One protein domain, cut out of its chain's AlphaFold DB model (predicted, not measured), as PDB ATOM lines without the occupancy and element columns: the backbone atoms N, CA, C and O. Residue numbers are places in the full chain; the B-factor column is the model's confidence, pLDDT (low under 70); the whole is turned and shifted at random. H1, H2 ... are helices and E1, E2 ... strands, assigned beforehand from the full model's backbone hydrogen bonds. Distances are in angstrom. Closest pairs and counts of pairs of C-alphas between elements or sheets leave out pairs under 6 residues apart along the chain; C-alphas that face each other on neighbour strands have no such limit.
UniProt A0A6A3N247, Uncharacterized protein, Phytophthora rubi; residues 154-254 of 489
ATOM      1  N   VAL A 154     233.648 266.114 237.469       91.62
ATOM      2  CA  VAL A 154     233.009 264.826 237.721       91.62
ATOM      3  C   VAL A 154     233.131 263.943 236.490       91.62
ATOM      4  O   VAL A 154     233.052 264.427 235.363       91.62
ATOM      5  N   ASP A 155     233.323 262.653 236.719       91.25
ATOM      6  CA  ASP A 155     233.320 261.631 235.684       91.25
ATOM      7  C   ASP A 155     231.945 260.964 235.659       91.25
ATOM      8  O   ASP A 155     231.525 260.331 236.624       91.25
ATOM      9  N   LEU A 156     231.237 261.123 234.552       88.12
ATOM     10  CA  LEU A 156     229.983 260.458 234.246       88.12
ATOM     11  C   LEU A 156     230.291 259.107 233.607       88.12
ATOM     12  O   LEU A 156     230.760 259.023 232.467       88.12
ATOM     13  N   GLN A 157     230.033 258.045 234.361       85.94
ATOM     14  CA  GLN A 157     230.137 256.665 233.906       85.94
ATOM     15  C   GLN A 157     228.751 256.105 233.585       85.94
ATOM     16  O   GLN A 157     227.737 256.615 234.069       85.94
ATOM     17  N   ARG A 158     228.709 255.031 232.785       81.56
ATOM     18  CA  ARG A 158     227.464 254.353 232.369       81.56
ATOM     19  C   ARG A 158     226.450 255.324 231.749       81.56
ATOM     20  O   ARG A 158     225.282 255.323 232.114       81.56
ATOM     21  N   LEU A 159     226.925 256.212 230.875       83.62
ATOM     22  CA  LEU A 159     226.043 257.122 230.152       83.62
ATOM     23  C   LEU A 159     225.135 256.315 229.211       83.62
ATOM     24  O   LEU A 159     225.680 255.535 228.431       83.62
ATOM     25  N   PRO A 160     223.803 256.497 229.275       82.44
ATOM     26  CA  PRO A 160     222.877 255.903 228.311       82.44
ATOM     27  C   PRO A 160     223.188 256.356 226.878       82.44
ATOM     28  O   PRO A 160     223.647 257.481 226.680       82.44
ATOM     29  N   ASP A 161     222.966 255.510 225.876       78.69
ATOM     30  CA  ASP A 161     223.384 255.780 224.489       78.69
ATOM     31  C   ASP A 161     222.657 256.968 223.846       78.69
ATOM     32  O   ASP A 161     223.249 257.697 223.055       78.69
ATOM     33  N   ASP A 162     221.426 257.235 224.275       84.44
ATOM     34  CA  ASP A 162     220.589 258.360 223.854       84.44
ATOM     35  C   ASP A 162     221.042 259.720 224.422       84.44
ATOM     36  O   ASP A 162     220.610 260.774 223.955       84.44
ATOM     37  N   VAL A 163     221.939 259.733 225.415       85.94
ATOM     38  CA  VAL A 163     222.382 260.974 226.067       85.94
ATOM     39  C   VAL A 163     223.501 261.649 225.273       85.94
ATOM     40  O   VAL A 163     224.677 261.297 225.384       85.94
ATOM     41  N   SER A 164     223.152 262.679 224.508       90.25
ATOM     42  CA  SER A 164     224.140 263.509 223.810       90.25
ATOM     43  C   SER A 164     224.942 264.405 224.768       90.25
ATOM     44  O   SER A 164     224.511 264.703 225.884       90.25
ATOM     45  N   ASP A 165     226.099 264.897 224.316       92.81
ATOM     46  CA  ASP A 165     226.905 265.851 225.093       92.81
ATOM     47  C   ASP A 165     226.159 267.182 225.333       92.81
ATOM     48  O   ASP A 165     226.328 267.800 226.386       92.81
ATOM     49  N   GLY A 166     225.265 267.576 224.414       92.94
ATOM     50  CA  GLY A 166     224.362 268.720 224.588       92.94
ATOM     51  C   GLY A 166     223.352 268.497 225.714       92.94
ATOM     52  O   GLY A 166     223.197 269.348 226.582       92.94
ATOM     53  N   THR A 167     222.769 267.298 225.795       93.00
ATOM     54  CA  THR A 167     221.857 266.917 226.887       93.00
ATOM     55  C   THR A 167     222.543 266.993 228.252       93.00
ATOM     56  O   THR A 167     221.939 267.431 229.231       93.00
ATOM     57  N   ILE A 168     223.819 266.595 228.330       93.50
ATOM     58  CA  ILE A 168     224.610 266.710 229.562       93.50
ATOM     59  C   ILE A 168     224.789 268.183 229.939       93.50
ATOM     60  O   ILE A 168     224.594 268.543 231.102       93.50
ATOM     61  N   TYR A 169     225.149 269.031 228.972       95.19
ATOM     62  CA  TYR A 169     225.306 270.467 229.193       95.19
ATOM     63  C   TYR A 169     224.009 271.102 229.707       95.19
ATOM     64  O   TYR A 169     224.018 271.738 230.764       95.19
ATOM     65  N   ASP A 170     222.900 270.875 229.001       94.56
ATOM     66  CA  ASP A 170     221.598 271.459 229.319       94.56
ATOM     67  C   ASP A 170     221.116 271.035 230.703       94.56
ATOM     68  O   ASP A 170     220.630 271.868 231.466       94.56
ATOM     69  N   TRP A 171     221.324 269.768 231.077       93.75
ATOM     70  CA  TRP A 171     220.980 269.277 232.409       93.75
ATOM     71  C   TRP A 171     221.712 270.064 233.503       93.75
ATOM     72  O   TRP A 171     221.085 270.590 234.420       93.75
ATOM     73  N   PHE A 172     223.035 270.217 233.396       93.88
ATOM     74  CA  PHE A 172     223.811 270.969 234.389       93.88
ATOM     75  C   PHE A 172     223.500 272.473 234.375       93.88
ATOM     76  O   PHE A 172     223.520 273.110 235.433       93.88
ATOM     77  N   ALA A 173     223.191 273.038 233.206       93.56
ATOM     78  CA  ALA A 173     222.767 274.428 233.069       93.56
ATOM     79  C   ALA A 173     221.406 274.679 233.740       93.56
ATOM     80  O   ALA A 173     221.267 275.649 234.484       93.56
ATOM     81  N   GLN A 174     220.437 273.772 233.568       92.69
ATOM     82  CA  GLN A 174     219.126 273.825 234.230       92.69
ATOM     83  C   GLN A 174     219.238 273.723 235.757       92.69
ATOM     84  O   GLN A 174     218.482 274.372 236.474       92.69
ATOM     85  N   GLN A 175     220.224 272.975 236.265       88.88
ATOM     86  CA  GLN A 175     220.539 272.901 237.700       88.88
ATOM     87  C   GLN A 175     221.335 274.118 238.221       88.88
ATOM     88  O   GLN A 175     221.808 274.115 239.358       88.88
ATOM     89  N   GLY A 176     221.524 275.161 237.401       90.25
ATOM     90  CA  GLY A 176     222.185 276.410 237.791       90.25
ATOM     91  C   GLY A 176     223.714 276.341 237.847       90.25
ATOM     92  O   GLY A 176     224.353 277.254 238.371       90.25
ATOM     93  N   THR A 177     224.329 275.281 237.319       91.62
ATOM     94  CA  THR A 177     225.791 275.113 237.302       91.62
ATOM     95  C   THR A 177     226.271 274.708 235.907       91.62
ATOM     96  O   THR A 177     226.669 273.556 235.708       91.62
ATOM     97  N   PRO A 178     226.230 275.614 234.919       93.12
ATOM     98  CA  PRO A 178     226.654 275.287 233.564       93.12
ATOM     99  C   PRO A 178     228.118 274.810 233.562       93.12
ATOM    100  O   PRO A 178     228.977 275.434 234.199       93.12
ATOM    101  N   PRO A 179     228.422 273.688 232.891       94.69
ATOM    102  CA  PRO A 179     229.780 273.189 232.811       94.69
ATOM    103  C   PRO A 179     230.589 274.034 231.824       94.69
ATOM    104  O   PRO A 179     230.074 274.519 230.822       94.69
ATOM    105  N   VAL A 180     231.880 274.200 232.098       93.62
ATOM    106  CA  VAL A 180     232.791 274.979 231.239       93.62
ATOM    107  C   VAL A 180     233.288 274.139 230.072       93.62
ATOM    108  O   VAL A 180     233.564 274.655 228.994       93.62
ATOM    109  N   PHE A 181     233.461 272.838 230.306       92.88
ATOM    110  CA  PHE A 181     234.019 271.928 229.321       92.88
ATOM    111  C   PHE A 181     233.556 270.496 229.588       92.88
ATOM    112  O   PHE A 181     233.525 270.052 230.738       92.88
ATOM    113  N   ILE A 182     233.221 269.770 228.523       93.94
ATOM    114  CA  ILE A 182     232.853 268.353 228.562       93.94
ATOM    115  C   ILE A 182     233.800 267.618 227.620       93.94
ATOM    116  O   ILE A 182     233.970 268.010 226.469       93.94
ATOM    117  N   ALA A 183     234.430 266.557 228.115       92.81
ATOM    118  CA  ALA A 183     235.378 265.758 227.349       92.81
ATOM    119  C   ALA A 183     235.146 264.262 227.578       92.81
ATOM    120  O   ALA A 183     234.546 263.884 228.584       92.81
ATOM    121  N   PRO A 184     235.650 263.379 226.705       91.56
ATOM    122  CA  PRO A 184     235.777 261.962 227.030       91.56
ATOM    123  C   PRO A 184     236.585 261.771 228.324       91.56
ATOM    124  O   PRO A 184     237.589 262.450 228.540       91.56
ATOM    125  N   ALA A 185     236.156 260.849 229.187       86.88
ATOM    126  CA  ALA A 185     236.859 260.558 230.439       86.88
ATOM    127  C   ALA A 185     238.235 259.908 230.200       86.88
ATOM    128  O   ALA A 185     239.175 260.160 230.958       86.88
ATOM    129  N   HIS A 186     238.355 259.109 229.135       82.44
ATOM    130  CA  HIS A 186     239.592 258.460 228.717       82.44
ATOM    131  C   HIS A 186     239.831 258.661 227.221       82.44
ATOM    132  O   HIS A 186     238.909 258.530 226.410       82.44
ATOM    133  N   ILE A 187     241.085 258.963 226.878       82.38
ATOM    134  CA  ILE A 187     241.570 259.028 225.502       82.38
ATOM    135  C   ILE A 187     242.855 258.205 225.419       82.38
ATOM    136  O   ILE A 187     243.800 258.491 226.153       82.38
ATOM    137  N   VAL A 188     242.885 257.187 224.559       82.44
ATOM    138  CA  VAL A 188     244.052 256.306 224.359       82.44
ATOM    139  C   VAL A 188     244.242 256.094 222.864       82.44
ATOM    140  O   VAL A 188     243.318 255.649 222.194       82.44
ATOM    141  N   GLY A 189     245.406 256.463 222.320       78.56
ATOM    142  CA  GLY A 189     245.693 256.300 220.886       78.56
ATOM    143  C   GLY A 189     244.685 256.990 219.951       78.56
ATOM    144  O   GLY A 189     244.453 256.519 218.849       78.56
ATOM    145  N   GLY A 190     244.027 258.063 220.407       79.12
ATOM    146  CA  GLY A 190     242.960 258.748 219.662       79.12
ATOM    147  C   GLY A 190     241.545 258.201 219.896       79.12
ATOM    148  O   GLY A 190     240.576 258.912 219.622       79.12
ATOM    149  N   LEU A 191     241.401 257.009 220.486       75.94
ATOM    150  CA  LEU A 191     240.106 256.445 220.879       75.94
ATOM    151  C   LEU A 191     239.521 257.228 222.050       75.94
ATOM    152  O   LEU A 191     240.226 257.532 223.010       75.94
ATOM    153  N   ARG A 192     238.225 257.542 221.989       85.44
ATOM    154  CA  ARG A 192     237.520 258.369 222.979       85.44
ATOM    155  C   ARG A 192     236.460 257.540 223.694       85.44
ATOM    156  O   ARG A 192     235.544 257.031 223.059       85.44
ATOM    157  N   SER A 193     236.540 257.443 225.020       86.88
ATOM    158  CA  SER A 193     235.555 256.693 225.810       86.88
ATOM    159  C   SER A 193     234.156 257.307 225.744       86.88
ATOM    160  O   SER A 193     234.031 258.533 225.759       86.88
ATOM    161  N   ARG A 194     233.102 256.485 225.834       86.38
ATOM    162  CA  ARG A 194     231.710 256.953 225.989       86.38
ATOM    163  C   ARG A 194     231.481 257.760 227.271       86.38
ATOM    164  O   ARG A 194     230.751 258.748 227.240       86.38
ATOM    165  N   SER A 195     232.130 257.366 228.365       89.25
ATOM    166  CA  SER A 195     232.142 258.112 229.628       89.25
ATOM    167  C   SER A 195     232.625 259.546 229.411       89.25
ATOM    168  O   SER A 195     233.546 259.779 228.619       89.25
ATOM    169  N   ARG A 196     232.031 260.503 230.126       92.56
ATOM    170  CA  ARG A 196     232.355 261.930 229.993       92.56
ATOM    171  C   ARG A 196     232.898 262.505 231.284       92.56
ATOM    172  O   ARG A 196     232.365 262.239 232.350       92.56
ATOM    173  N   ARG A 197     233.926 263.335 231.184       94.06
ATOM    174  CA  ARG A 197     234.400 264.205 232.253       94.06
ATOM    175  C   ARG A 197     233.825 265.598 232.050       94.06
ATOM    176  O   ARG A 197     234.033 266.209 231.003       94.06
ATOM    177  N   VAL A 198     233.130 266.094 233.063       94.31
ATOM    178  CA  VAL A 198     232.477 267.406 233.072       94.31
ATOM    179  C   VAL A 198     233.241 268.324 234.017       94.31
ATOM    180  O   VAL A 198     233.395 268.000 235.194       94.31
ATOM    181  N   TYR A 199     233.733 269.450 233.504       93.81
ATOM    182  CA  TYR A 199     234.529 270.432 234.242       93.81
ATOM    183  C   TYR A 199     233.709 271.672 234.606       93.81
ATOM    184  O   TYR A 199     232.940 272.187 233.794       93.81
ATOM    185  N   PHE A 200     233.951 272.206 235.801       94.06
ATOM    186  CA  PHE A 200     233.309 273.408 236.332       94.06
ATOM    187  C   PHE A 200     234.366 274.450 236.718       94.06
ATOM    188  O   PHE A 200     235.418 274.097 237.245       94.06
ATOM    189  N   ASN A 201     234.075 275.740 236.532       91.31
ATOM    190  CA  ASN A 201     235.001 276.861 236.795       91.31
ATOM    191  C   ASN A 201     235.354 277.088 238.281       91.31
ATOM    192  O   ASN A 201     236.073 278.028 238.611       91.31
ATOM    193  N   GLN A 202     234.847 276.259 239.187       89.19
ATOM    194  CA  GLN A 202     234.986 276.407 240.631       89.19
ATOM    195  C   GLN A 202     235.882 275.319 241.222       89.19
ATOM    196  O   GLN A 202     235.935 274.203 240.721       89.19
ATOM    197  N   LYS A 203     236.587 275.638 242.315       86.81
ATOM    198  CA  LYS A 203     237.428 274.681 243.063       86.81
ATOM    199  C   LYS A 203     236.616 273.828 244.044       86.81
ATOM    200  O   LYS A 203     236.991 272.695 244.368       86.81
ATOM    201  N   SER A 204     235.532 274.395 244.566       88.12
ATOM    202  CA  SER A 204     234.556 273.714 245.413       88.12
ATOM    203  C   SER A 204     233.666 272.786 244.594       88.12
ATOM    204  O   SER A 204     233.554 272.913 243.378       88.12
ATOM    205  N   VAL A 205     233.034 271.841 245.285       88.88
ATOM    206  CA  VAL A 205     232.049 270.952 244.672       88.88
ATOM    207  C   VAL A 205     230.835 271.785 244.231       88.88
ATOM    208  O   VAL A 205     230.326 272.543 245.060       88.88
ATOM    209  N   PRO A 206     230.365 271.669 242.976       90.44
ATOM    210  CA  PRO A 206     229.140 272.326 242.530       90.44
ATOM    211  C   PRO A 206     227.916 271.889 243.338       90.44
ATOM    212  O   PRO A 206     227.794 270.719 243.697       90.44
ATOM    213  N   ALA A 207     226.982 272.813 243.575       87.38
ATOM    214  CA  ALA A 207     225.743 272.509 244.291       87.38
ATOM    215  C   ALA A 207     224.882 271.464 243.559       87.38
ATOM    216  O   ALA A 207     224.293 270.611 244.202       87.38
ATOM    217  N   SER A 208     224.879 271.469 242.225       86.50
ATOM    218  CA  SER A 208     224.127 270.515 241.396       86.50
ATOM    219  C   SER A 208     224.566 269.058 241.527       86.50
ATOM    220  O   SER A 208     223.786 268.157 241.241       86.50
ATOM    221  N   VAL A 209     225.809 268.804 241.949       86.88
ATOM    222  CA  VAL A 209     226.320 267.444 242.180       86.88
ATOM    223  C   VAL A 209     226.245 267.063 243.657       86.88
ATOM    224  O   VAL A 209     226.921 266.142 244.108       86.88
ATOM    225  N   MET A 210     225.432 267.770 244.434       87.56
ATOM    226  CA  MET A 210     225.225 267.538 245.854       87.56
ATOM    227  C   MET A 210     223.715 267.516 246.122       87.56
ATOM    228  O   MET A 210     223.002 268.429 245.726       87.56
ATOM    229  N   ILE A 211     223.214 266.472 246.786       83.25
ATOM    230  CA  ILE A 211     221.795 266.397 247.191       83.25
ATOM    231  C   ILE A 211     221.538 267.385 248.338       83.25
ATOM    232  O   ILE A 211     220.522 268.068 248.390       83.25
ATOM    233  N   ASP A 212     222.503 267.476 249.250       80.25
ATOM    234  CA  ASP A 212     222.560 268.440 250.342       80.25
ATOM    235  C   ASP A 212     224.027 268.868 250.558       80.25
ATOM    236  O   ASP A 212     224.923 268.431 249.844       80.25
ATOM    237  N   LYS A 213     224.336 269.689 251.568       78.25
ATOM    238  CA  LYS A 213     225.716 270.174 251.803       78.25
ATOM    239  C   LYS A 213     226.765 269.076 252.082       78.25
ATOM    240  O   LYS A 213     227.959 269.372 252.059       78.25
ATOM    241  N   ARG A 214     226.359 267.845 252.398       79.56
ATOM    242  CA  ARG A 214     227.214 266.715 252.804       79.56
ATOM    243  C   ARG A 214     227.033 265.463 251.943       79.56
ATOM    244  O   ARG A 214     227.968 264.670 251.860       79.56
ATOM    245  N   THR A 215     225.883 265.290 251.302       82.56
ATOM    246  CA  THR A 215     225.526 264.091 250.544       82.56
ATOM    247  C   THR A 215     225.817 264.297 249.056       82.56
ATOM    248  O   THR A 215     225.131 265.091 248.406       82.56
ATOM    249  N   PRO A 216     226.819 263.603 248.488       85.81
ATOM    250  CA  PRO A 216     227.144 263.729 247.076       85.81
ATOM    251  C   PRO A 216     226.072 263.085 246.197       85.81
ATOM    252  O   PRO A 216     225.592 261.984 246.484       85.81
ATOM    253  N   LEU A 217     225.731 263.753 245.097       83.38
ATOM    254  CA  LEU A 217     224.875 263.188 244.065       83.38
ATOM    255  C   LEU A 217     225.663 262.125 243.303       83.38
ATOM    256  O   LEU A 217     226.669 262.416 242.665       83.38
ATOM    257  N   ARG A 218     225.207 260.876 243.378       83.06
ATOM    258  CA  ARG A 218     225.888 259.736 242.754       83.06
ATOM    259  C   ARG A 218     225.165 259.210 241.512       83.06
ATOM    260  O   ARG A 218     225.864 258.887 240.559       83.06
ATOM    261  N   PRO A 219     223.826 259.105 241.476       84.12
ATOM    262  CA  PRO A 219     223.094 258.815 240.247       84.12
ATOM    263  C   PRO A 219     222.513 260.091 239.615       84.12
ATOM    264  O   PRO A 219     221.951 260.926 240.320       84.12
ATOM    265  N   ILE A 220     222.598 260.208 238.289       84.62
ATOM    266  CA  ILE A 220     221.874 261.215 237.495       84.62
ATOM    267  C   ILE A 220     221.003 260.499 236.467       84.62
ATOM    268  O   ILE A 220     221.447 259.550 235.819       84.62
ATOM    269  N   GLN A 221     219.777 260.985 236.298       84.44
ATOM    270  CA  GLN A 221     218.866 260.579 235.234       84.44
ATOM    271  C   GLN A 221     218.664 261.768 234.292       84.44
ATOM    272  O   GLN A 221     218.227 262.830 234.733       84.44
ATOM    273  N   PHE A 222     219.018 261.594 233.016       82.88
ATOM    274  CA  PHE A 222     218.944 262.663 232.013       82.88
ATOM    275  C   PHE A 222     217.589 262.680 231.292       82.88
ATOM    276  O   PHE A 222     216.909 263.698 231.312       82.88
ATOM    277  N   LEU A 223     217.178 261.555 230.695       75.25
ATOM    278  CA  LEU A 223     216.011 261.470 229.797       75.25
ATOM    279  C   LEU A 223     214.929 260.487 230.285       75.25
ATOM    280  O   LEU A 223     214.140 259.962 229.507       75.25
ATOM    281  N   GLY A 224     214.891 260.183 231.586       66.94
ATOM    282  CA  GLY A 224     213.911 259.249 232.162       66.94
ATOM    283  C   GLY A 224     214.207 257.762 231.902       66.94
ATOM    284  O   GLY A 224     213.679 256.910 232.614       66.94
ATOM    285  N   GLN A 225     215.117 257.425 230.983       63.31
ATOM    286  CA  GLN A 225     215.605 256.061 230.763       63.31
ATOM    287  C   GLN A 225     217.077 255.929 231.176       63.31
ATOM    288  O   GLN A 225     217.926 256.717 230.772       63.31
ATOM    289  N   GLY A 226     217.379 254.928 232.006       67.38
ATOM    290  CA  GLY A 226     218.739 254.665 232.486       67.38
ATOM    291  C   GLY A 226     219.267 255.678 233.512       67.38
ATOM    292  O   GLY A 226     218.627 256.675 233.839       67.38
ATOM    293  N   TYR A 227     220.455 255.390 234.048       77.06
ATOM    294  CA  TYR A 227     221.134 256.229 235.037       77.06
ATOM    295  C   TYR A 227     222.622 256.312 234.730       77.06
ATOM    296  O   TYR A 227     223.261 255.292 234.474       77.06
ATOM    297  N   SER A 228     223.182 257.512 234.856       81.94
ATOM    298  CA  SER A 228     224.625 257.726 234.862       81.94
ATOM    299  C   SER A 228     225.153 257.780 236.293       81.94
ATOM    300  O   SER A 228     224.500 258.310 237.196       81.94
ATOM    301  N   VAL A 229     226.347 257.227 236.504       83.44
ATOM    302  CA  VAL A 229     227.045 257.267 237.790       83.44
ATOM    303  C   VAL A 229     228.054 258.405 237.789       83.44
ATOM    304  O   VAL A 229     229.006 258.405 237.012       83.44
ATOM    305  N   VAL A 230     227.874 259.342 238.710       86.12
ATOM    306  CA  VAL A 230     228.738 260.499 238.929       86.12
ATOM    307  C   VAL A 230     229.880 260.119 239.855       86.12
ATOM    308  O   VAL A 230     229.684 259.865 241.044       86.12
ATOM    309  N   HIS A 231     231.098 260.115 239.334       86.38
ATOM    310  CA  HIS A 231     232.333 259.981 240.093       86.38
ATOM    311  C   HIS A 231     232.941 261.355 240.355       86.38
ATOM    312  O   HIS A 231     233.374 262.065 239.454       86.38
ATOM    313  N   HIS A 232     232.997 261.733 241.624       87.38
ATOM    314  CA  HIS A 232     233.558 262.999 242.061       87.38
ATOM    315  C   HIS A 232     235.083 262.984 241.961       87.38
ATOM    316  O   HIS A 232     235.723 261.994 242.328       87.38
ATOM    317  N   ARG A 233     235.681 264.127 241.600       84.88
ATOM    318  CA  ARG A 233     237.131 264.346 241.731       84.88
ATOM    319  C   ARG A 233     237.650 263.998 243.132       84.88
ATOM    320  O   ARG A 233     238.728 263.423 243.279       84.88
ATOM    321  N   ARG A 234     236.903 264.358 244.181       81.62
ATOM    322  CA  ARG A 234     237.251 264.019 245.569       81.62
ATOM    323  C   ARG A 234     236.804 262.595 245.888       81.62
ATOM    324  O   ARG A 234     235.612 262.310 245.957       81.62
ATOM    325  N   ARG A 235     237.775 261.713 246.145       79.56
ATOM    326  CA  ARG A 235     237.543 260.279 246.403       79.56
ATOM    327  C   ARG A 235     236.654 260.003 247.619       79.56
ATOM    328  O   ARG A 235     235.979 258.982 247.643       79.56
ATOM    329  N   GLU A 236     236.634 260.899 248.602       80.75
ATOM    330  CA  GLU A 236     235.789 260.799 249.802       80.75
ATOM    331  C   GLU A 236     234.302 260.671 249.453       80.75
ATOM    332  O   GLU A 236     233.608 259.823 250.012       80.75
ATOM    333  N   PHE A 237     233.846 261.423 248.451       78.81
ATOM    334  CA  PHE A 237     232.460 261.402 247.984       78.81
ATOM    335  C   PHE A 237     232.109 260.160 247.160       78.81
ATOM    336  O   PHE A 237     230.937 259.856 246.966       78.81
ATOM    337  N   ASN A 238     233.110 259.386 246.734       78.12
ATOM    338  CA  ASN A 238     232.905 258.157 245.969       78.12
ATOM    339  C   ASN A 238     232.801 256.904 246.850       78.12
ATOM    340  O   ASN A 238     232.515 255.829 246.326       78.12
ATOM    341  N   ARG A 239     233.042 257.019 248.167       72.62
ATOM    342  CA  ARG A 239     233.051 255.873 249.097       72.62
ATOM    343  C   ARG A 239     231.676 255.237 249.269       72.62
ATOM    344  O   ARG A 239     231.580 254.030 249.470       72.62
ATOM    345  N   VAL A 240     230.618 256.040 249.197       65.31
ATOM    346  CA  VAL A 240     229.250 255.543 249.324       65.31
ATOM    347  C   VAL A 240     228.846 254.899 248.002       65.31
ATOM    348  O   VAL A 240     228.762 255.558 246.959       65.31
ATOM    349  N   ILE A 241     228.622 253.585 248.054       61.09
ATOM    350  CA  ILE A 241     228.024 252.831 246.952       61.09
ATOM    351  C   ILE A 241     226.623 253.415 246.723       61.09
ATOM    352  O   ILE A 241     225.842 253.444 247.681       61.09
ATOM    353  N   PRO A 242     226.309 253.888 245.502       62.69
ATOM    354  CA  PRO A 242     224.998 254.435 245.183       62.69
ATOM    355  C   PRO A 242     223.880 253.464 245.604       62.69
ATOM    356  O   PRO A 242     224.038 252.259 245.383       62.69
ATOM    357  N   PRO A 243     222.761 253.948 246.175       57.00
ATOM    358  CA  PRO A 243     221.676 253.100 246.677       57.00
ATOM    359  C   PRO A 243     221.181 252.082 245.647       57.00
ATOM    360  O   PRO A 243     221.027 250.917 245.978       57.00
ATOM    361  N   PHE A 244     221.079 252.468 244.373       59.91
ATOM    362  CA  PHE A 244     220.650 251.562 243.305       59.91
ATOM    363  C   PHE A 244     221.645 250.412 243.036       59.91
ATOM    364  O   PHE A 244     221.237 249.317 242.666       59.91
ATOM    365  N   ILE A 245     222.958 250.628 243.231       59.28
ATOM    366  CA  ILE A 245     223.964 249.557 243.120       59.28
ATOM    367  C   ILE A 245     223.841 248.613 244.316       59.28
ATOM    368  O   ILE A 245     224.043 247.411 244.156       59.28
ATOM    369  N   LYS A 246     223.491 249.135 245.500       59.12
ATOM    370  CA  LYS A 246     223.148 248.288 246.648       59.12
ATOM    371  C   LYS A 246     221.884 247.484 246.359       59.12
ATOM    372  O   LYS A 246     221.948 246.274 246.446       59.12
ATOM    373  N   GLU A 247     220.812 248.108 245.875       58.94
ATOM    374  CA  GLU A 247     219.565 247.414 245.524       58.94
ATOM    375  C   GLU A 247     219.741 246.368 244.416       58.94
ATOM    376  O   GLU A 247     219.154 245.294 244.503       58.94
ATOM    377  N   LEU A 248     220.566 246.628 243.395       56.47
ATOM    378  CA  LEU A 248     220.929 245.627 242.382       56.47
ATOM    379  C   LEU A 248     221.680 244.445 243.003       56.47
ATOM    380  O   LEU A 248     221.348 243.292 242.735       56.47
ATOM    381  N   ARG A 249     222.664 244.721 243.868       60.91
ATOM    382  CA  ARG A 249     223.420 243.679 244.581       60.91
ATOM    383  C   ARG A 249     222.539 242.895 245.552       60.91
ATOM    384  O   ARG A 249     222.682 241.683 245.641       60.91
ATOM    385  N   ASP A 250     221.614 243.561 246.230       58.12
ATOM    386  CA  ASP A 250     220.711 242.963 247.210       58.12
ATOM    387  C   ASP A 250     219.605 242.149 246.529       58.12
ATOM    388  O   ASP A 250     219.258 241.077 247.017       58.12
ATOM    389  N   LYS A 251     219.102 242.588 245.365       56.53
ATOM    390  CA  LYS A 251     218.214 241.774 244.519       56.53
ATOM    391  C   LYS A 251     218.914 240.497 244.064       56.53
ATOM    392  O   LYS A 251     218.332 239.433 244.192       56.53
ATOM    393  N   HIS A 252     220.175 240.582 243.639       51.75
ATOM    394  CA  HIS A 252     220.962 239.397 243.277       51.75
ATOM    395  C   HIS A 252     221.236 238.480 244.480       51.75
ATOM    396  O   HIS A 252     221.310 237.268 244.321       51.75
ATOM    397  N   LYS A 253     221.353 239.043 245.690       52.94
ATOM    398  CA  LYS A 253     221.562 238.276 246.923       52.94
ATOM    399  C   LYS A 253     220.284 237.588 247.419       52.94
ATOM    400  O   LYS A 253     220.371 236.501 247.973       52.94
ATOM    401  N   LYS A 254     219.110 238.192 247.202       49.41
ATOM    402  CA  LYS A 254     217.799 237.620 247.566       49.41
ATOM    403  C   LYS A 254     217.335 236.501 246.636       49.41
ATOM    404  O   LYS A 254     216.604 235.631 247.081       49.41
TER     405      LYS A 254
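This is residues 154 to 254 of the 489 residues of an uncharacterized protein of Phytophthora rubi (UniProt A0A6A3N247). A small, strongly twisted sheet of four short strands has H1 over one face, while the end of H3, residues 246 to 254, sticks out as a free arm. A long stretch with no named element, residues 201 to 227, joins E3 to E4 and pairs briefly with E4. The printed part has 101 residues, with E1, H1, E2, E3, E4, H2, H3 along the chain and sheet order E2, E3, E1, E4, all antiparallel. The class is mixed, helices and strands, with 44 residues in named elements; the whole is compact, with a radius of gyration of the C-alphas of 14.1 A and spans of 42 by 35 by 27 A.

In the sheet, E3, residues 196 to 200, and E1, residues 154 to 157, are inner strands, with N 156 and O 196 2.7 A apart. Edge strand E2, residues 181 to 184, forms a hairpin with E3, with N 197 and O 183 2.7 A apart. The other edge strand, E4, residues 228 to 232, is antiparallel to E1, with N 155 and O 231 2.8 A apart. H1, residues 165 to 174, is on the sheet at a height of 10.0 A, over E3 and slantwise to it at 34 degrees on the local plane; E2 only just fails to be under it, with 2 of its C-alphas falling there. The closest C-alphas of H1 and E2 are those of Asp 165 and Ile 182, 7.3 A apart. E1, H1 and E2 form a split strand-helix-strand unit, two strands running the same way with E3 between them, and its crossover is right-handed. H2, residues 235 to 238, only grazes the sheet with residues 237 to 238. H3, residues 243 to 254, is not on the sheet. In H1 and H3 every O i to N i+4 pair is within hydrogen-bond range; H2 is too short for one.

E1 begins at C-alpha 154 (233.009, 264.826, 237.721) and is 9.5 A long; E2 is 10.4 A, E3 13.1 A, E4 12.6 A, H1 14.4 A and H2 5.1 A. H3, 16.0 A, ends at C-alpha 254 (217.799, 237.620, 247.566).

The C-alphas farthest apart, of Asn 201 and Lys 254, are 44.2 A apart. The printed part has no cut; the links E2 to E3 and E3 to E4 are long. Residues 224 to 226 and 240 to 254 have pLDDT under 70.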